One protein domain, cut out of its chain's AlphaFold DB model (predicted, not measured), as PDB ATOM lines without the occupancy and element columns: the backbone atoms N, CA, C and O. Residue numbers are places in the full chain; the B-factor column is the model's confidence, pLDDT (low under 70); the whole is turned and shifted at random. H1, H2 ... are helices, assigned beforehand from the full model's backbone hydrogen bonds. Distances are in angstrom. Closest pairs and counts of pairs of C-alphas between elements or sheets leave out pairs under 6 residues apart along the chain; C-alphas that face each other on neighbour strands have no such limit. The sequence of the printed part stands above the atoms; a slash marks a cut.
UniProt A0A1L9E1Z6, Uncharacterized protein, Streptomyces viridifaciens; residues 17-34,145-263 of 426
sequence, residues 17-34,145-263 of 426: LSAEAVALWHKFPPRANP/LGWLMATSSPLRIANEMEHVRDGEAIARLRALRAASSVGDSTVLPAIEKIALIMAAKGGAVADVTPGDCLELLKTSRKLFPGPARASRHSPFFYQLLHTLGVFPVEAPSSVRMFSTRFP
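AT A GLANCE: This is residues 17 to 34 and 145 to 263 of the 426 residues of an uncharacterized protein of Streptomyces viridifaciens (UniProt A0A1L9E1Z6). One long helix, H5, runs through the middle, and H2, H3, H4, H6 and H7 are set round it, most of them crossing it; H4 alone lies nearly along it, as a helical hairpin. H1 and the short H8 sit farther out, beyond H6 and H7, and residues 178 to 183, at the turn of the hairpin, stick out. The printed part has 137 residues with eight named helices, H1 to H8 in order along the chain, and no named strand: the class is all helix. It is compact, with a radius of gyration of the C-alphas of 14.1 A, and rounded, spanning 38 by 38 by 34 A.

HOW THE PARTS SIT: Begin at H1, residues 19 to 27, which touches residues 210 to 214 alone of H6, residues 210 to 223, at a steep tilt of 52 degrees; the closest C-alphas, of Trp 25 and Gly 211, are 5.4 A apart. Past the cut, look at H2, residues 145 to 150: it touches H6, the closest C-alphas being Gly 146 and Thr 219 at 5.9 A. The hub is H5, residues 184 to 201, which touches five helices. H2 touches it at a steep tilt of 45 degrees, with the C-alphas of Leu 145 and Ala 200 closest at 5.4 A. H3, residues 157 to 164, touches it at a steep tilt of 65 degrees, closest at Ala 158 and Ala 195, whose C-alphas are 4.8 A apart. H4, residues 167 to 178, forms the hairpin with H5, a shallow tilt of 22 degrees, opposite ways, closest at the C-alphas of Arg 177 and Val 187, 6.6 A. H6 touches H5 about perpendicular, at 76 degrees, closest at the C-alphas of Ile 197 and Asp 212, 6.9 A. H7, residues 236 to 243, touches H5 about perpendicular, at 80 degrees, closest at the C-alphas of Ala 190 and Phe 237, 4.3 A. H8, residues 255 to 258, only just touches H1 and H7, with 3 pairs of C-alphas within 8 A each, closest at Ala 21 and Met 257, 6.3 A, and at Gln 239 and Val 255, 6.5 A. H1 and H5 are apart. Every O i to N i+4 pair is within hydrogen-bond range in H1, H2, H3, H6 and H7; 6 of 8 are in H4 and 13 of 14 in H5, while H8 is too short for such a pair.

IN THESE COORDINATES: Find C-alpha 19 at (121.644, 117.760, 72.334), where H1 begins its 12.3 A. H2, H3 and H4 measure 8.8, 10.8 and 17.2 A. From C-alpha 184 at (105.527, 104.819, 96.878), H5 runs 25.8 A. H6, H7 and H8 measure 20.1, 10.6 and 5.7 A, and H8 ends at C-alpha 258 at (116.289, 113.746, 80.308).

THE WHOLE: The C-alphas farthest apart, of Pro 34 and Ser 181, are 39.1 A apart. Residues 35 to 144 are not printed, and C-alphas 34 and 145 are 13.6 A apart across the cut. The links H6 to H7 and H7 to H8 are long. Mean pLDDT of the printed part is 83.2, and it is under 70 at residues 17 to 20, 177 to 185, 226 to 231 and 254 to 263.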
ATOM      1  N   LEU A  17     114.570 119.671  74.050       62.31
ATOM      2  CA  LEU A  17     115.405 118.517  74.393       62.31
ATOM      3  C   LEU A  17     116.882 118.945  74.379       62.31
ATOM      4  O   LEU A  17     117.249 119.819  73.598       62.31
ATOM      5  N   SER A  18     117.719 118.346  75.233       65.88
ATOM      6  CA  SER A  18     119.172 118.547  75.154       65.88
ATOM      7  C   SER A  18     119.741 117.949  73.866       65.88
ATOM      8  O   SER A  18     119.096 117.099  73.247       65.88
ATOM      9  N   ALA A  19     120.958 118.344  73.484       65.81
ATOM     10  CA  ALA A  19     121.644 117.760  72.334       65.81
ATOM     11  C   ALA A  19     121.806 116.236  72.489       65.81
ATOM     12  O   ALA A  19     121.558 115.486  71.548       65.81
ATOM     13  N   GLU A  20     122.100 115.758  73.700       67.38
ATOM     14  CA  GLU A  20     122.202 114.328  74.012       67.38
ATOM     15  C   GLU A  20     120.850 113.633  73.909       67.38
ATOM     16  O   GLU A  20     120.775 112.512  73.417       67.38
ATOM     17  N   ALA A  21     119.769 114.276  74.356       70.06
ATOM     18  CA  ALA A  21     118.430 113.711  74.252       70.06
ATOM     19  C   ALA A  21     117.954 113.655  72.792       70.06
ATOM     20  O   ALA A  21     117.236 112.727  72.427       70.06
ATOM     21  N   VAL A  22     118.374 114.605  71.950       75.31
ATOM     22  CA  VAL A  22     118.152 114.570  70.496       75.31
ATOM     23  C   VAL A  22     118.978 113.457  69.848       75.31
ATOM     24  O   VAL A  22     118.424 112.652  69.107       75.31
ATOM     25  N   ALA A  23     120.268 113.338  70.169       78.69
ATOM     26  CA  ALA A  23     121.108 112.247  69.673       78.69
ATOM     27  C   ALA A  23     120.561 110.871  70.094       78.69
ATOM     28  O   ALA A  23     120.492 109.948  69.281       78.69
ATOM     29  N   LEU A  24     120.094 110.748  71.340       78.81
ATOM     30  CA  LEU A  24     119.451 109.540  71.849       78.81
ATOM     31  C   LEU A  24     118.131 109.252  71.127       78.81
ATOM     32  O   LEU A  24     117.869 108.097  70.816       78.81
ATOM     33  N   TRP A  25     117.334 110.280  70.819       83.25
ATOM     34  CA  TRP A  25     116.113 110.140  70.019       83.25
ATOM     35  C   TRP A  25     116.409 109.608  68.616       83.25
ATOM     36  O   TRP A  25     115.676 108.765  68.112       83.25
ATOM     37  N   HIS A  26     117.478 110.083  67.975       85.50
ATOM     38  CA  HIS A  26     117.885 109.578  66.663       85.50
ATOM     39  C   HIS A  26     118.399 108.138  66.730       85.50
ATOM     40  O   HIS A  26     118.094 107.344  65.845       85.50
ATOM     41  N   LYS A  27     119.146 107.793  67.784       87.50
ATOM     42  CA  LYS A  27     119.686 106.442  67.985       87.50
ATOM     43  C   LYS A  27     118.606 105.422  68.358       87.50
ATOM     44  O   LYS A  27     118.659 104.281  67.912       87.50
ATOM     45  N   PHE A  28     117.636 105.832  69.168       89.25
ATOM     46  CA  PHE A  28     116.522 105.011  69.632       89.25
ATOM     47  C   PHE A  28     115.208 105.752  69.362       89.25
ATOM     48  O   PHE A  28     114.654 106.367  70.281       89.25
ATOM     49  N   PRO A  29     114.710 105.745  68.114       90.62
ATOM     50  CA  PRO A  29     113.463 106.420  67.785       90.62
ATOM     51  C   PRO A  29     112.283 105.791  68.542       90.62
ATOM     52  O   PRO A  29     112.287 104.583  68.792       90.62
ATOM     53  N   PRO A  30     111.255 106.581  68.915       93.12
ATOM     54  CA  PRO A  30     110.033 106.024  69.484       93.12
ATOM     55  C   PRO A  30     109.383 105.062  68.493       93.12
ATOM     56  O   PRO A  30     109.419 105.279  67.279       93.12
ATOM     57  N   ARG A  31     108.725 104.024  69.014       94.75
ATOM     58  CA  ARG A  31     107.991 103.076  68.171       94.75
ATOM     59  C   ARG A  31     106.873 103.798  67.421       94.75
ATOM     60  O   ARG A  31     106.195 104.660  67.986       94.75
ATOM     61  N   ALA A  32     106.658 103.423  66.165       90.69
ATOM     62  CA  ALA A  32     105.549 103.949  65.380       90.69
ATOM     63  C   ALA A  32     104.203 103.565  66.015       90.69
ATOM     64  O   ALA A  32     104.054 102.460  66.538       90.69
ATOM     65  N   ASN A  33     103.219 104.462  65.932       86.38
ATOM     66  CA  ASN A  33     101.833 104.140  66.258       86.38
ATOM     67  C   ASN A  33     101.057 103.947  64.944       86.38
ATOM     68  O   ASN A  33     100.725 104.938  64.287       86.38
ATOM     69  N   PRO A  34     100.857 102.701  64.474       89.94
ATOM     70  CA  PRO A  34     100.162 102.470  63.217       89.94
ATOM     71  C   PRO A  34      98.703 102.916  63.343       89.94
ATOM     72  O   PRO A  34      98.065 102.666  64.357       89.94
ATOM     73  N   LEU A 145      98.903 109.206  73.716       94.50
ATOM     74  CA  LEU A 145      99.625 109.293  74.980       94.50
ATOM     75  C   LEU A 145      99.287 110.575  75.759       94.50
ATOM     76  O   LEU A 145      99.243 110.579  76.991       94.50
ATOM     77  N   GLY A 146      99.020 111.668  75.040       94.31
ATOM     78  CA  GLY A 146      98.609 112.920  75.658       94.31
ATOM     79  C   GLY A 146      97.209 112.861  76.272       94.31
ATOM     80  O   GLY A 146      97.002 113.349  77.384       94.31
ATOM     81  N   TRP A 147      96.275 112.199  75.590       96.50
ATOM     82  CA  TRP A 147      94.927 111.967  76.095       96.50
ATOM     83  C   TRP A 147      94.952 111.084  77.347       96.50
ATOM     84  O   TRP A 147      94.383 111.453  78.374       96.50
ATOM     85  N   LEU A 148      95.704 109.979  77.303       96.44
ATOM     86  CA  LEU A 148      95.869 109.051  78.426       96.44
ATOM     87  C   LEU A 148      96.452 109.725  79.680       96.44
ATOM     88  O   LEU A 148      96.083 109.375  80.796       96.44
ATOM     89  N   MET A 149      97.343 110.708  79.516       93.50
ATOM     90  CA  MET A 149      97.896 111.478  80.640       93.50
ATOM     91  C   MET A 149      96.928 112.506  81.235       93.50
ATOM     92  O   MET A 149      97.100 112.896  82.392       93.50
ATOM     93  N   ALA A 150      95.986 113.013  80.439       93.38
ATOM     94  CA  ALA A 150      95.101 114.106  80.829       93.38
ATOM     95  C   ALA A 150      93.721 113.631  81.306       93.38
ATOM     96  O   ALA A 150      93.090 114.330  82.099       93.38
ATOM     97  N   THR A 151      93.275 112.460  80.843       95.12
ATOM     98  CA  THR A 151      91.935 111.937  81.112       95.12
ATOM     99  C   THR A 151      91.661 111.660  82.586       95.12
ATOM    100  O   THR A 151      92.513 111.188  83.339       95.12
ATOM    101  N   SER A 152      90.425 111.941  82.998       92.62
ATOM    102  CA  SER A 152      89.902 111.599  84.323       92.62
ATOM    103  C   SER A 152      89.337 110.175  84.392       92.62
ATOM    104  O   SER A 152      89.034 109.688  85.483       92.62
ATOM    105  N   SER A 153      89.168 109.501  83.246       94.25
ATOM    106  CA  SER A 153      88.678 108.126  83.157       94.25
ATOM    107  C   SER A 153      89.029 107.494  81.800       94.25
ATOM    108  O   SER A 153      88.739 108.096  80.771       94.25
ATOM    109  N   PRO A 154      89.495 106.236  81.749       92.75
ATOM    110  CA  PRO A 154      89.786 105.362  82.879       92.75
ATOM    111  C   PRO A 154      91.030 105.797  83.660       92.75
ATOM    112  O   PRO A 154      91.882 106.514  83.151       92.75
ATOM    113  N   LEU A 155      91.112 105.353  84.914       87.50
ATOM    114  CA  LEU A 155      92.262 105.554  85.799       87.50
ATOM    115  C   LEU A 155      92.936 104.206  86.076       87.50
ATOM    116  O   LEU A 155      92.274 103.170  85.995       87.50
ATOM    117  N   ARG A 156      94.201 104.237  86.517       87.19
ATOM    118  CA  ARG A 156      94.992 103.055  86.916       87.19
ATOM    119  C   ARG A 156      95.221 102.091  85.751       87.19
ATOM    120  O   ARG A 156      94.940 100.897  85.854       87.19
ATOM    121  N   ILE A 157      95.747 102.618  84.651       96.12
ATOM    122  CA  ILE A 157      96.086 101.853  83.447       96.12
ATOM    123  C   ILE A 157      97.074 100.729  83.779       96.12
ATOM    124  O   ILE A 157      96.933  99.635  83.237       96.12
ATOM    125  N   ALA A 158      98.003 100.936  84.721       95.44
ATOM    126  CA  ALA A 158      98.924  99.883  85.151       95.44
ATOM    127  C   ALA A 158      98.220  98.638  85.693       95.44
ATOM    128  O   ALA A 158      98.690  97.534  85.443       95.44
ATOM    129  N   ASN A 159      97.094  98.794  86.395       94.38
ATOM    130  CA  ASN A 159      96.358  97.650  86.930       94.38
ATOM    131  C   ASN A 159      95.714  96.830  85.810       94.38
ATOM    132  O   ASN A 159      95.704  95.607  85.883       94.38
ATOM    133  N   GLU A 160      95.184  97.486  84.774       95.62
ATOM    134  CA  GLU A 160      94.628  96.754  83.634       95.62
ATOM    135  C   GLU A 160      95.745  96.081  82.828       95.62
ATOM    136  O   GLU A 160      95.621  94.903  82.510       95.62
ATOM    137  N   MET A 161      96.853  96.778  82.547       97.00
ATOM    138  CA  MET A 161      97.988  96.202  81.809       97.00
ATOM    139  C   MET A 161      98.604  95.000  82.532       97.00
ATOM    140  O   MET A 161      98.979  94.024  81.887       97.00
ATOM    141  N   GLU A 162      98.674  95.043  83.860       95.50
ATOM    142  CA  GLU A 162      99.108  93.906  84.670       95.50
ATOM    143  C   GLU A 162      98.135  92.736  84.561       95.50
ATOM    144  O   GLU A 162      98.550  91.593  84.403       95.50
ATOM    145  N   HIS A 163      96.835  93.026  84.620       93.50
ATOM    146  CA  HIS A 163      95.797  92.002  84.602       93.50
ATOM    147  C   HIS A 163      95.709  91.275  83.257       93.50
ATOM    148  O   HIS A 163      95.485  90.067  83.234       93.50
ATOM    149  N   VAL A 164      95.875  91.984  82.133       94.25
ATOM    150  CA  VAL A 164      95.533  91.438  80.803       94.25
ATOM    151  C   VAL A 164      96.680  91.359  79.804       94.25
ATOM    152  O   VAL A 164      96.473  90.802  78.725       94.25
ATOM    153  N   ARG A 165      97.858  91.923  80.103       93.81
ATOM    154  CA  ARG A 165      98.931  92.054  79.106       93.81
ATOM    155  C   ARG A 165     100.291  91.551  79.568       93.81
ATOM    156  O   ARG A 165     100.832  90.658  78.933       93.81
ATOM    157  N   ASP A 166     100.846  92.131  80.626       95.06
ATOM    158  CA  ASP A 166     102.211  91.826  81.076       95.06
ATOM    159  C   ASP A 166     102.306  91.867  82.606       95.06
ATOM    160  O   ASP A 166     102.951  92.726  83.218       95.06
ATOM    161  N   GLY A 167     101.566  90.949  83.231       94.31
ATOM    162  CA  GLY A 167     101.482  90.847  84.685       94.31
ATOM    163  C   GLY A 167     102.825  90.548  85.337       94.31
ATOM    164  O   GLY A 167     103.147  91.125  86.373       94.31
ATOM    165  N   GLU A 168     103.645  89.705  84.707       94.44
ATOM    166  CA  GLU A 168     104.950  89.332  85.245       94.44
ATOM    167  C   GLU A 168     105.914  90.524  85.279       94.44
ATOM    168  O   GLU A 168     106.498  90.809  86.328       94.44
ATOM    169  N   ALA A 169     106.066  91.268  84.177       94.12
ATOM    170  CA  ALA A 169     106.978  92.405  84.168       94.12
ATOM    171  C   ALA A 169     106.494  93.536  85.086       94.12
ATOM    172  O   ALA A 169     107.305  94.152  85.783       94.12
ATOM    173  N   ILE A 170     105.181  93.787  85.160       93.19
ATOM    174  CA  ILE A 170     104.634  94.793  86.082       93.19
ATOM    175  C   ILE A 170     104.818  94.365  87.544       93.19
ATOM    176  O   ILE A 170     105.178  95.201  88.380       93.19
ATOM    177  N   ALA A 171     104.672  93.077  87.862       91.62
ATOM    178  CA  ALA A 171     104.985  92.551  89.188       91.62
ATOM    179  C   ALA A 171     106.474  92.728  89.531       91.62
ATOM    180  O   ALA A 171     106.794  93.191  90.627       91.62
ATOM    181  N   ARG A 172     107.393  92.468  88.587       91.00
ATOM    182  CA  ARG A 172     108.838  92.719  88.765       91.00
ATOM    183  C   ARG A 172     109.146  94.202  88.997       91.00
ATOM    184  O   ARG A 172     109.894  94.532  89.914       91.00
ATOM    185  N   LEU A 173     108.519  95.112  88.245       90.25
ATOM    186  CA  LEU A 173     108.642  96.561  88.463       90.25
ATOM    187  C   LEU A 173     108.166  96.973  89.864       90.25
ATOM    188  O   LEU A 173     108.782  97.826  90.506       90.25
ATOM    189  N   ARG A 174     107.094  96.350  90.369       86.12
ATOM    190  CA  ARG A 174     106.636  96.557  91.749       86.12
ATOM    191  C   ARG A 174     107.543  95.907  92.782       86.12
ATOM    192  O   ARG A 174     107.633  96.446  93.875       86.12
ATOM    193  N   ALA A 175     108.228  94.812  92.473       84.19
ATOM    194  CA  ALA A 175     109.202  94.200  93.375       84.19
ATOM    195  C   ALA A 175     110.476  95.054  93.511       84.19
ATOM    196  O   ALA A 175     110.999  95.187  94.615       84.19
ATOM    197  N   LEU A 176     110.915  95.733  92.440       76.38
ATOM    198  CA  LEU A 176     112.030  96.696  92.490       76.38
ATOM    199  C   LEU A 176     111.784  97.847  93.483       76.38
ATOM    200  O   LEU A 176     112.735  98.406  94.027       76.38
ATOM    201  N   ARG A 177     110.515  98.164  93.780       68.62
ATOM    202  CA  ARG A 177     110.124  99.050  94.892       68.62
ATOM    203  C   ARG A 177     110.672  98.555  96.229       68.62
ATOM    204  O   ARG A 177     111.219  99.348  96.980       68.62
ATOM    205  N   ALA A 178     110.481  97.269  96.537       60.62
ATOM    206  CA  ALA A 178     110.796  96.698  97.844       60.62
ATOM    207  C   ALA A 178     112.305  96.708  98.130       60.62
ATOM    208  O   ALA A 178     112.707  96.725  99.287       60.62
ATOM    209  N   ALA A 179     113.125  96.749  97.076       60.59
ATOM    210  CA  ALA A 179     114.579  96.820  97.168       60.59
ATOM    211  C   ALA A 179     115.134  98.263  97.153       60.59
ATOM    212  O   ALA A 179     116.346  98.452  97.237       60.59
ATOM    213  N   SER A 180     114.284  99.290  97.006       62.97
ATOM    214  CA  SER A 180     114.696 100.689  96.833       62.97
ATOM    215  C   SER A 180     114.387 101.542  98.067       62.97
ATOM    216  O   SER A 180     113.349 101.385  98.700       62.97
ATOM    217  N   SER A 181     115.238 102.528  98.369       61.84
ATOM    218  CA  SER A 181     114.977 103.552  99.396       61.84
ATOM    219  C   SER A 181     113.949 104.616  98.962       61.84
ATOM    220  O   SER A 181     113.691 105.576  99.690       61.84
ATOM    221  N   VAL A 182     113.387 104.488  97.755       65.69
ATOM    222  CA  VAL A 182     112.447 105.438  97.152       65.69
ATOM    223  C   VAL A 182     111.004 105.082  97.528       65.69
ATOM    224  O   VAL A 182     110.539 103.977  97.274       65.69
ATOM    225  N   GLY A 183     110.262 106.046  98.083       65.00
ATOM    226  CA  GLY A 183     108.878 105.839  98.525       65.00
ATOM    227  C   GLY A 183     107.835 105.687  97.400       65.00
ATOM    228  O   GLY A 183     108.025 106.115  96.256       65.00
ATOM    229  N   ASP A 184     106.668 105.143  97.761       67.62
ATOM    230  CA  ASP A 184     105.527 104.819  96.878       67.62
ATOM    231  C   ASP A 184     105.050 105.975  96.003       67.62
ATOM    232  O   ASP A 184     104.640 105.776  94.856       67.62
ATOM    233  N   SER A 185     105.134 107.194  96.540       68.62
ATOM    234  CA  SER A 185     104.764 108.439  95.866       68.62
ATOM    235  C   SER A 185     105.577 108.707  94.594       68.62
ATOM    236  O   SER A 185     105.184 109.545  93.781       68.62
ATOM    237  N   THR A 186     106.687 107.989  94.402       73.94
ATOM    238  CA  THR A 186     107.553 108.073  93.222       73.94
ATOM    239  C   THR A 186     107.462 106.824  92.344       73.94
ATOM    240  O   THR A 186     107.414 106.954  91.120       73.94
ATOM    241  N   VAL A 187     107.381 105.629  92.942       81.00
ATOM    242  CA  VAL A 187     107.383 104.361  92.192       81.00
ATOM    243  C   VAL A 187     106.059 104.116  91.467       81.00
ATOM    244  O   VAL A 187     106.064 103.809  90.276       81.00
ATOM    245  N   LEU A 188     104.912 104.299  92.129       85.31
ATOM    246  CA  LEU A 188     103.613 104.012  91.507       85.31
ATOM    247  C   LEU A 188     103.329 104.909  90.286       85.31
ATOM    248  O   LEU A 188     102.950 104.373  89.243       85.31
ATOM    249  N   PRO A 189     103.582 106.236  90.324       88.88
ATOM    250  CA  PRO A 189     103.453 107.074  89.130       88.88
ATOM    251  C   PRO A 189     104.425 106.705  88.006       88.88
ATOM    252  O   PRO A 189     104.154 106.997  86.842       88.88
ATOM    253  N   ALA A 190     105.573 106.107  88.330       90.50
ATOM    254  CA  ALA A 190     106.528 105.656  87.331       90.50
ATOM    255  C   ALA A 190     106.038 104.393  86.609       90.50
ATOM    256  O   ALA A 190     106.087 104.346  85.382       90.50
ATOM    257  N   ILE A 191     105.485 103.426  87.343       93.75
ATOM    258  CA  ILE A 191     104.855 102.232  86.761       93.75
ATOM    259  C   ILE A 191     103.648 102.624  85.903       93.75
ATOM    260  O   ILE A 191     103.503 102.128  84.789       93.75
ATOM    261  N   GLU A 192     102.832 103.575  86.371       94.88
ATOM    262  CA  GLU A 192     101.709 104.088  85.582       94.88
ATOM    263  C   GLU A 192     102.189 104.642  84.234       94.88
ATOM    264  O   GLU A 192     101.621 104.297  83.207       94.88
ATOM    265  N   LYS A 193     103.285 105.410  84.188       95.25
ATOM    266  CA  LYS A 193     103.844 105.923  82.921       95.25
ATOM    267  C   LYS A 193     104.261 104.821  81.950       95.25
ATOM    268  O   LYS A 193     104.012 104.966  80.758       95.25
ATOM    269  N   ILE A 194     104.863 103.738  82.441       96.75
ATOM    270  CA  ILE A 194     105.213 102.574  81.607       96.75
ATOM    271  C   ILE A 194     103.935 101.973  81.011       96.75
ATOM    272  O   ILE A 194     103.856 101.749  79.805       96.75
ATOM    273  N   ALA A 195     102.892 101.823  81.828       97.69
ATOM    274  CA  ALA A 195     101.599 101.327  81.375       97.69
ATOM    275  C   ALA A 195     100.905 102.264  80.369       97.69
ATOM    276  O   ALA A 195     100.258 101.781  79.443       97.69
ATOM    277  N   LEU A 196     101.068 103.589  80.486       97.56
ATOM    278  CA  LEU A 196     100.574 104.537  79.478       97.56
ATOM    279  C   LEU A 196     101.284 104.356  78.130       97.56
ATOM    280  O   LEU A 196     100.635 104.456  77.092       97.56
ATOM    281  N   ILE A 197     102.590 104.056  78.126       97.75
ATOM    282  CA  ILE A 197     103.322 103.727  76.890       97.75
ATOM    283  C   ILE A 197     102.755 102.445  76.271       97.75
ATOM    284  O   ILE A 197     102.456 102.431  75.078       97.75
ATOM    285  N   MET A 198     102.557 101.394  77.074       97.75
ATOM    286  CA  MET A 198     101.953 100.135  76.615       97.75
ATOM    287  C   MET A 198     100.545 100.358  76.044       97.75
ATOM    288  O   MET A 198     100.217  99.838  74.983       97.75
ATOM    289  N   ALA A 199      99.720 101.167  76.710       97.44
ATOM    290  CA  ALA A 199      98.371 101.500  76.258       97.44
ATOM    291  C   ALA A 199      98.362 102.292  74.940       97.44
ATOM    292  O   ALA A 199      97.537 102.021  74.072       97.44
ATOM    293  N   ALA A 200      99.279 103.249  74.778       97.00
ATOM    294  CA  ALA A 200      99.346 104.097  73.590       97.00
ATOM    295  C   ALA A 200      99.949 103.380  72.370       97.00
ATOM    296  O   ALA A 200      99.586 103.682  71.238       97.00
ATOM    297  N   LYS A 201     100.899 102.462  72.582       96.06
ATOM    298  CA  LYS A 201     101.700 101.866  71.495       96.06
ATOM    299  C   LYS A 201     101.485 100.370  71.303       96.06
ATOM    300  O   LYS A 201     101.916  99.817  70.293       96.06
ATOM    301  N   GLY A 202     100.809  99.709  72.236       94.88
ATOM    302  CA  GLY A 202     100.781  98.257  72.294       94.88
ATOM    303  C   GLY A 202     102.055  97.653  72.887       94.88
ATOM    304  O   GLY A 202     102.998  98.352  73.276       94.88
ATOM    305  N   GLY A 203     102.081  96.322  72.897       94.75
ATOM    306  CA  GLY A 203     103.238  95.541  73.332       94.75
ATOM    307  C   GLY A 203     103.376  95.405  74.848       94.75
ATOM    308  O   GLY A 203     102.583  95.943  75.629       94.75
ATOM    309  N   ALA A 204     104.388  94.637  75.229       96.31
ATOM    310  CA  ALA A 204     104.801  94.321  76.586       96.31
ATOM    311  C   ALA A 204     105.753  95.391  77.155       96.31
ATOM    312  O   ALA A 204     106.170  96.319  76.457       96.31
ATOM    313  N   VAL A 205     106.137  95.252  78.426       96.88
ATOM    314  CA  VAL A 205     107.165  96.101  79.054       96.88
ATOM    315  C   VAL A 205     108.498  95.974  78.310       96.88
ATOM    316  O   VAL A 205     109.183  96.977  78.128       96.88
ATOM    317  N   ALA A 206     108.828  94.773  77.824       95.94
ATOM    318  CA  ALA A 206     110.049  94.497  77.063       95.94
ATOM    319  C   ALA A 206     110.131  95.252  75.722       95.94
ATOM    320  O   ALA A 206     111.225  95.506  75.231       95.94
ATOM    321  N   ASP A 207     108.992  95.651  75.149       95.69
ATOM    322  CA  ASP A 207     108.958  96.385  73.881       95.69
ATOM    323  C   ASP A 207     109.189  97.894  74.066       95.69
ATOM    324  O   ASP A 207     109.289  98.635  73.086       95.69
ATOM    325  N   VAL A 208     109.204  98.393  75.307       95.94
ATOM    326  CA  VAL A 208     109.361  99.825  75.577       95.94
ATOM    327  C   VAL A 208     110.770 100.278  75.211       95.94
ATOM    328  O   VAL A 208     111.762  99.719  75.666       95.94
ATOM    329  N   THR A 209     110.861 101.355  74.432       93.69
ATOM    330  CA  THR A 209     112.142 101.906  73.970       93.69
ATOM    331  C   THR A 209     112.540 103.184  74.722       93.69
ATOM    332  O   THR A 209     111.676 103.890  75.266       93.69
ATOM    333  N   PRO A 210     113.833 103.568  74.705       91.81
ATOM    334  CA  PRO A 210     114.261 104.892  75.158       91.81
ATOM    335  C   PRO A 210     113.533 106.037  74.433       91.81
ATOM    336  O   PRO A 210     113.182 107.042  75.056       91.81
ATOM    337  N   GLY A 211     113.241 105.861  73.139       91.75
ATOM    338  CA  GLY A 211     112.478 106.810  72.330       91.75
ATOM    339  C   GLY A 211     111.058 107.035  72.840       91.75
ATOM    340  O   GLY A 211     110.623 108.180  72.962       91.75
ATOM    341  N   ASP A 212     110.350 105.970  73.222       94.56
ATOM    342  CA  ASP A 212     109.008 106.090  73.814       94.56
ATOM    343  C   ASP A 212     109.042 106.869  75.135       94.56
ATOM    344  O   ASP A 212     108.154 107.673  75.429       94.56
ATOM    345  N   CYS A 213     110.094 106.666  75.931       92.50
ATOM    346  CA  CYS A 213     110.273 107.377  77.193       92.50
ATOM    347  C   CYS A 213     110.500 108.877  76.969       92.50
ATOM    348  O   CYS A 213     109.937 109.714  77.686       92.50
ATOM    349  N   LEU A 214     111.299 109.225  75.957       88.94
ATOM    350  CA  LEU A 214     111.507 110.607  75.538       88.94
ATOM    351  C   LEU A 214     110.206 111.241  75.042       88.94
ATOM    352  O   LEU A 214     109.891 112.371  75.422       88.94
ATOM    353  N   GLU A 215     109.436 110.525  74.223       91.81
ATOM    354  CA  GLU A 215     108.142 110.987  73.723       91.81
ATOM    355  C   GLU A 215     107.150 111.239  74.863       91.81
ATOM    356  O   GLU A 215     106.471 112.272  74.876       91.81
ATOM    357  N   LEU A 216     107.121 110.364  75.871       93.00
ATOM    358  CA  LEU A 216     106.302 110.550  77.065       93.00
ATOM    359  C   LEU A 216     106.681 111.825  77.818       93.00
ATOM    360  O   LEU A 216     105.810 112.634  78.146       93.00
ATOM    361  N   LEU A 217     107.971 112.048  78.078       87.88
ATOM    362  CA  LEU A 217     108.430 113.268  78.752       87.88
ATOM    363  C   LEU A 217     108.119 114.520  77.929       87.88
ATOM    364  O   LEU A 217     107.698 115.536  78.493       87.88
ATOM    365  N   LYS A 218     108.277 114.429  76.603       86.06
ATOM    366  CA  LYS A 218     107.953 115.498  75.655       86.06
ATOM    367  C   LYS A 218     106.483 115.884  75.741       86.06
ATOM    368  O   LYS A 218     106.152 117.061  75.875       86.06
ATOM    369  N   THR A 219     105.617 114.883  75.724       90.38
ATOM    370  CA  THR A 219     104.164 115.033  75.801       90.38
ATOM    371  C   THR A 219     103.732 115.576  77.165       90.38
ATOM    372  O   THR A 219     102.976 116.542  77.234       90.38
ATOM    373  N   SER A 220     104.292 115.044  78.255       88.69
ATOM    374  CA  SER A 220     104.023 115.500  79.625       88.69
ATOM    375  C   SER A 220     104.327 116.990  79.816       88.69
ATOM    376  O   SER A 220     103.514 117.720  80.381       88.69
ATOM    377  N   ARG A 221     105.479 117.466  79.322       83.25
ATOM    378  CA  ARG A 221     105.885 118.880  79.436       83.25
ATOM    379  C   ARG A 221     105.012 119.815  78.600       83.25
ATOM    380  O   ARG A 221     104.715 120.913  79.054       83.25
ATOM    381  N   LYS A 222     104.567 119.375  77.417       84.81
ATOM    382  CA  LYS A 222     103.601 120.129  76.600       84.81
ATOM    383  C   LYS A 222     102.240 120.255  77.292       84.81
ATOM    384  O   LYS A 222     101.639 121.323  77.264       84.81
ATOM    385  N   LEU A 223     101.763 119.179  77.919       85.75
ATOM    386  CA  LEU A 223     100.441 119.146  78.552       85.75
ATOM    387  C   LEU A 223     100.363 119.881  79.887       85.75
ATOM    388  O   LEU A 223      99.292 120.371  80.242       85.75
ATOM    389  N   PHE A 224     101.455 119.937  80.643       83.06
ATOM    390  CA  PHE A 224     101.472 120.529  81.978       83.06
ATOM    391  C   PHE A 224     102.564 121.606  82.074       83.06
ATOM    392  O   PHE A 224     103.610 121.348  82.671       83.06
ATOM    393  N   PRO A 225     102.349 122.802  81.489       70.69
ATOM    394  CA  PRO A 225     103.312 123.895  81.566       70.69
ATOM    395  C   PRO A 225     103.394 124.466  82.993       70.69
ATOM    396  O   PRO A 225     102.394 124.532  83.708       70.69
ATOM    397  N   GLY A 226     104.589 124.906  83.403       63.00
ATOM    398  CA  GLY A 226     104.844 125.561  84.695       63.00
ATOM    399  C   GLY A 226     105.750 124.769  85.652       63.00
ATOM    400  O   GLY A 226     106.180 123.658  85.336       63.00
ATOM    401  N   PRO A 227     106.090 125.337  86.829       52.34
ATOM    402  CA  PRO A 227     106.873 124.647  87.853       52.34
ATOM    403  C   PRO A 227     106.058 123.469  88.400       52.34
ATOM    404  O   PRO A 227     105.178 123.619  89.244       52.34
ATOM    405  N   ALA A 228     106.297 122.282  87.852       52.56
ATOM    406  CA  ALA A 228     105.472 121.120  88.134       52.56
ATOM    407  C   ALA A 228     105.681 120.547  89.541       52.56
ATOM    408  O   ALA A 228     106.774 120.590  90.108       52.56
ATOM    409  N   ARG A 229     104.638 119.866  90.037       53.84
ATOM    410  CA  ARG A 229     104.767 118.844  91.085       53.84
ATOM    411  C   ARG A 229     105.811 117.816  90.633       53.84
ATOM    412  O   ARG A 229     105.689 117.274  89.531       53.84
ATOM    413  N   ALA A 230     106.800 117.538  91.484       56.53
ATOM    414  CA  ALA A 230     108.005 116.763  91.162       56.53
ATOM    415  C   ALA A 230     107.746 115.421  90.439       56.53
ATOM    416  O   ALA A 230     108.554 115.001  89.612       56.53
ATOM    417  N   SER A 231     106.605 114.769  90.681       63.75
ATOM    418  CA  SER A 231     106.266 113.464  90.099       63.75
ATOM    419  C   SER A 231     105.858 113.498  88.618       63.75
ATOM    420  O   SER A 231     106.156 112.551  87.885       63.75
ATOM    421  N   ARG A 232     105.218 114.573  88.124       71.81
ATOM    422  CA  ARG A 232     104.632 114.598  86.763       71.81
ATOM    423  C   ARG A 232     105.688 114.484  85.677       71.81
ATOM    424  O   ARG A 232     105.582 113.627  84.806       71.81
ATOM    425  N   HIS A 233     106.761 115.251  85.800       74.88
ATOM    426  CA  HIS A 233     107.892 115.183  84.877       74.88
ATOM    427  C   HIS A 233     109.004 114.265  85.366       74.88
ATOM    428  O   HIS A 233     110.061 114.258  84.747       74.88
ATOM    429  N   SER A 234     108.780 113.514  86.456       80.25
ATOM    430  CA  SER A 234     109.790 112.604  86.987       80.25
ATOM    431  C   SER A 234     110.158 111.559  85.928       80.25
ATOM    432  O   SER A 234     109.273 110.829  85.461       80.25
ATOM    433  N   PRO A 235     111.438 111.475  85.560       84.19
ATOM    434  CA  PRO A 235     111.956 110.469  84.640       84.19
ATOM    435  C   PRO A 235     112.308 109.119  85.308       84.19
ATOM    436  O   PRO A 235     112.903 108.259  84.672       84.19
ATOM    437  N   PHE A 236     111.917 108.897  86.570       84.25
ATOM    438  CA  PHE A 236     112.222 107.673  87.334       84.25
ATOM    439  C   PHE A 236     111.763 106.361  86.659       84.25
ATOM    440  O   PHE A 236     112.392 105.324  86.822       84.25
ATOM    441  N   PHE A 237     110.704 106.398  85.846       89.69
ATOM    442  CA  PHE A 237     110.231 105.227  85.096       89.69
ATOM    443  C   PHE A 237     111.255 104.694  84.085       89.69
ATOM    444  O   PHE A 237     111.349 103.488  83.897       89.69
ATOM    445  N   TYR A 238     112.061 105.576  83.489       90.44
ATOM    446  CA  TYR A 238     113.162 105.177  82.615       90.44
ATOM    447  C   TYR A 238     114.229 104.403  83.403       90.44
ATOM    448  O   TYR A 238     114.739 103.387  82.946       90.44
ATOM    449  N   GLN A 239     114.526 104.866  84.619       86.81
ATOM    450  CA  GLN A 239     115.443 104.208  85.550       86.81
ATOM    451  C   GLN A 239     114.962 102.800  85.910       86.81
ATOM    452  O   GLN A 239     115.756 101.869  85.880       86.81
ATOM    453  N   LEU A 240     113.665 102.630  86.187       88.94
ATOM    454  CA  LEU A 240     113.084 101.312  86.459       88.94
ATOM    455  C   LEU A 240     113.237 100.353  85.272       88.94
ATOM    456  O   LEU A 240     113.618  99.205  85.475       88.94
ATOM    457  N   LEU A 241     112.970 100.821  84.049       91.81
ATOM    458  CA  LEU A 241     113.134 100.018  82.831       91.81
ATOM    459  C   LEU A 241     114.601  99.635  82.587       91.81
ATOM    460  O   LEU A 241     114.882  98.498  82.215       91.81
ATOM    461  N   HIS A 242     115.533 100.558  82.845       89.25
ATOM    462  CA  HIS A 242     116.970 100.294  82.746       89.25
ATOM    463  C   HIS A 242     117.422  99.249  83.773       89.25
ATOM    464  O   HIS A 242     118.035  98.256  83.395       89.25
ATOM    465  N   THR A 243     117.031  99.399  85.044       87.56
ATOM    466  CA  THR A 243     117.321  98.420  86.106       87.56
ATOM    467  C   THR A 243     116.714  97.048  85.815       87.56
ATOM    468  O   THR A 243     117.312  96.031  86.151       87.56
ATOM    469  N   LEU A 244     115.538  97.002  85.182       89.12
ATOM    470  CA  LEU A 244     114.902  95.753  84.758       89.12
ATOM    471  C   LEU A 244     115.613  95.098  83.555       89.12
ATOM    472  O   LEU A 244     115.283  93.971  83.201       89.12
ATOM    473  N   GLY A 245     116.580  95.779  82.930       89.25
ATOM    474  CA  GLY A 245     117.314  95.274  81.770       89.25
ATOM    475  C   GLY A 245     116.509  95.305  80.471       89.25
ATOM    476  O   GLY A 245     116.805  94.545  79.557       89.25
ATOM    477  N   VAL A 246     115.479  96.157  80.382       91.88
ATOM    478  CA  VAL A 246     114.628  96.274  79.181       91.88
ATOM    479  C   VAL A 246     115.388  96.905  78.015       91.88
ATOM    480  O   VAL A 246     115.131  96.594  76.856       91.88
ATOM    481  N   PHE A 247     116.310  97.823  78.304       90.88
ATOM    482  CA  PHE A 247     116.996  98.576  77.264       90.88
ATOM    483  C   PHE A 247     118.299  97.909  76.797       90.88
ATOM    484  O   PHE A 247     118.962  97.247  77.596       90.88
ATOM    485  N   PRO A 248     118.713  98.144  75.534       85.88
ATOM    486  CA  PRO A 248     120.029  97.742  75.038       85.88
ATOM    487  C   PRO A 248     121.173  98.274  75.909       85.88
ATOM    488  O   PRO A 248     121.032  99.310  76.562       85.88
ATOM    489  N   VAL A 249     122.334  97.614  75.876       82.44
ATOM    490  CA  VAL A 249     123.517  97.985  76.683       82.44
ATOM    491  C   VAL A 249     123.980  99.416  76.390       82.44
ATOM    492  O   VAL A 249     124.468 100.122  77.270       82.44
ATOM    493  N   GLU A 250     123.785  99.879  75.158       80.69
ATOM    494  CA  GLU A 250     124.144 101.222  74.714       80.69
ATOM    495  C   GLU A 250     123.113 102.285  75.119       80.69
ATOM    496  O   GLU A 250     123.327 103.475  74.855       80.69
ATOM    497  N   ALA A 251     121.984 101.878  75.707       83.06
ATOM    498  CA  ALA A 251     121.027 102.797  76.283       83.06
ATOM    499  C   ALA A 251     121.558 103.292  77.638       83.06
ATOM    500  O   ALA A 251     121.895 102.507  78.530       83.06
ATOM    501  N   PRO A 252     121.632 104.611  77.828       77.62
ATOM    502  CA  PRO A 252     122.261 105.180  79.005       77.62
ATOM    503  C   PRO A 252     121.432 104.903  80.261       77.62
ATOM    504  O   PRO A 252     120.209 104.938  80.212       77.62
ATOM    505  N   SER A 253     122.086 104.700  81.404       72.25
ATOM    506  CA  SER A 253     121.429 104.476  82.705       72.25
ATOM    507  C   SER A 253     121.020 105.773  83.413       72.25
ATOM    508  O   SER A 253     120.117 105.802  84.255       72.25
ATOM    509  N   SER A 254     121.700 106.877  83.090       66.75
ATOM    510  CA  SER A 254     121.560 108.128  83.825       66.75
ATOM    511  C   SER A 254     120.366 108.929  83.352       66.75
ATOM    512  O   SER A 254     120.318 109.497  82.273       66.75
ATOM    513  N   VAL A 255     119.430 109.124  84.258       65.19
ATOM    514  CA  VAL A 255     118.244 109.912  83.980       65.19
ATOM    515  C   VAL A 255     118.522 111.431  83.870       65.19
ATOM    516  O   VAL A 255     117.671 112.215  83.436       65.19
ATOM    517  N   ARG A 256     119.748 111.870  84.206       57.00
ATOM    518  CA  ARG A 256     120.173 113.278  84.131       57.00
ATOM    519  C   ARG A 256     120.082 113.850  82.714       57.00
ATOM    520  O   ARG A 256     119.732 115.016  82.590       57.00
ATOM    521  N   MET A 257     120.272 113.040  81.671       57.19
ATOM    522  CA  MET A 257     120.146 113.483  80.273       57.19
ATOM    523  C   MET A 257     118.711 113.807  79.826       57.19
ATOM    524  O   MET A 257     118.513 114.483  78.825       57.19
ATOM    525  N   PHE A 258     117.690 113.390  80.583       57.12
ATOM    526  CA  PHE A 258     116.289 113.746  80.308       57.12
ATOM    527  C   PHE A 258     115.855 115.058  80.991       57.12
ATOM    528  O   PHE A 258     114.741 115.568  80.781       57.12
ATOM    529  N   SER A 259     116.717 115.621  81.842       53.47
ATOM    530  CA  SER A 259     116.471 116.877  82.540       53.47
ATOM    531  C   SER A 259     116.914 118.059  81.687       53.47
ATOM    532  O   SER A 259     118.061 118.144  81.276       53.47
ATOM    533  N   THR A 260     116.049 119.055  81.510       45.97
ATOM    534  CA  THR A 260     116.436 120.339  80.892       45.97
ATOM    535  C   THR A 260     117.408 121.165  81.696       45.97
ATOM    536  O   THR A 260     117.953 122.139  81.192       45.97
ATOM    537  N   ARG A 261     117.609 120.796  82.961       46.97
ATOM    538  CA  ARG A 261     118.654 121.386  83.795       46.97
ATOM    539  C   ARG A 261     120.039 120.822  83.466       46.97
ATOM    540  O   ARG A 261     121.016 121.347  83.978       46.97
ATOM    541  N   PHE A 262     120.110 119.780  82.638       49.34
ATOM    542  CA  PHE A 262     121.339 119.161  82.153       49.34
ATOM    543  C   PHE A 262     121.278 119.030  80.623       49.34
ATOM    544  O   PHE A 262     121.012 117.951  80.102       49.34
ATOM    545  N   PRO A 263     121.516 120.128  79.890       42.66
ATOM    546  CA  PRO A 263     121.655 120.141  78.432       42.66
ATOM    547  C   PRO A 263     122.930 119.441  77.912       42.66
ATOM    548  O   PRO A 263     123.410 119.799  76.845       42.66
TER     549      PRO A 263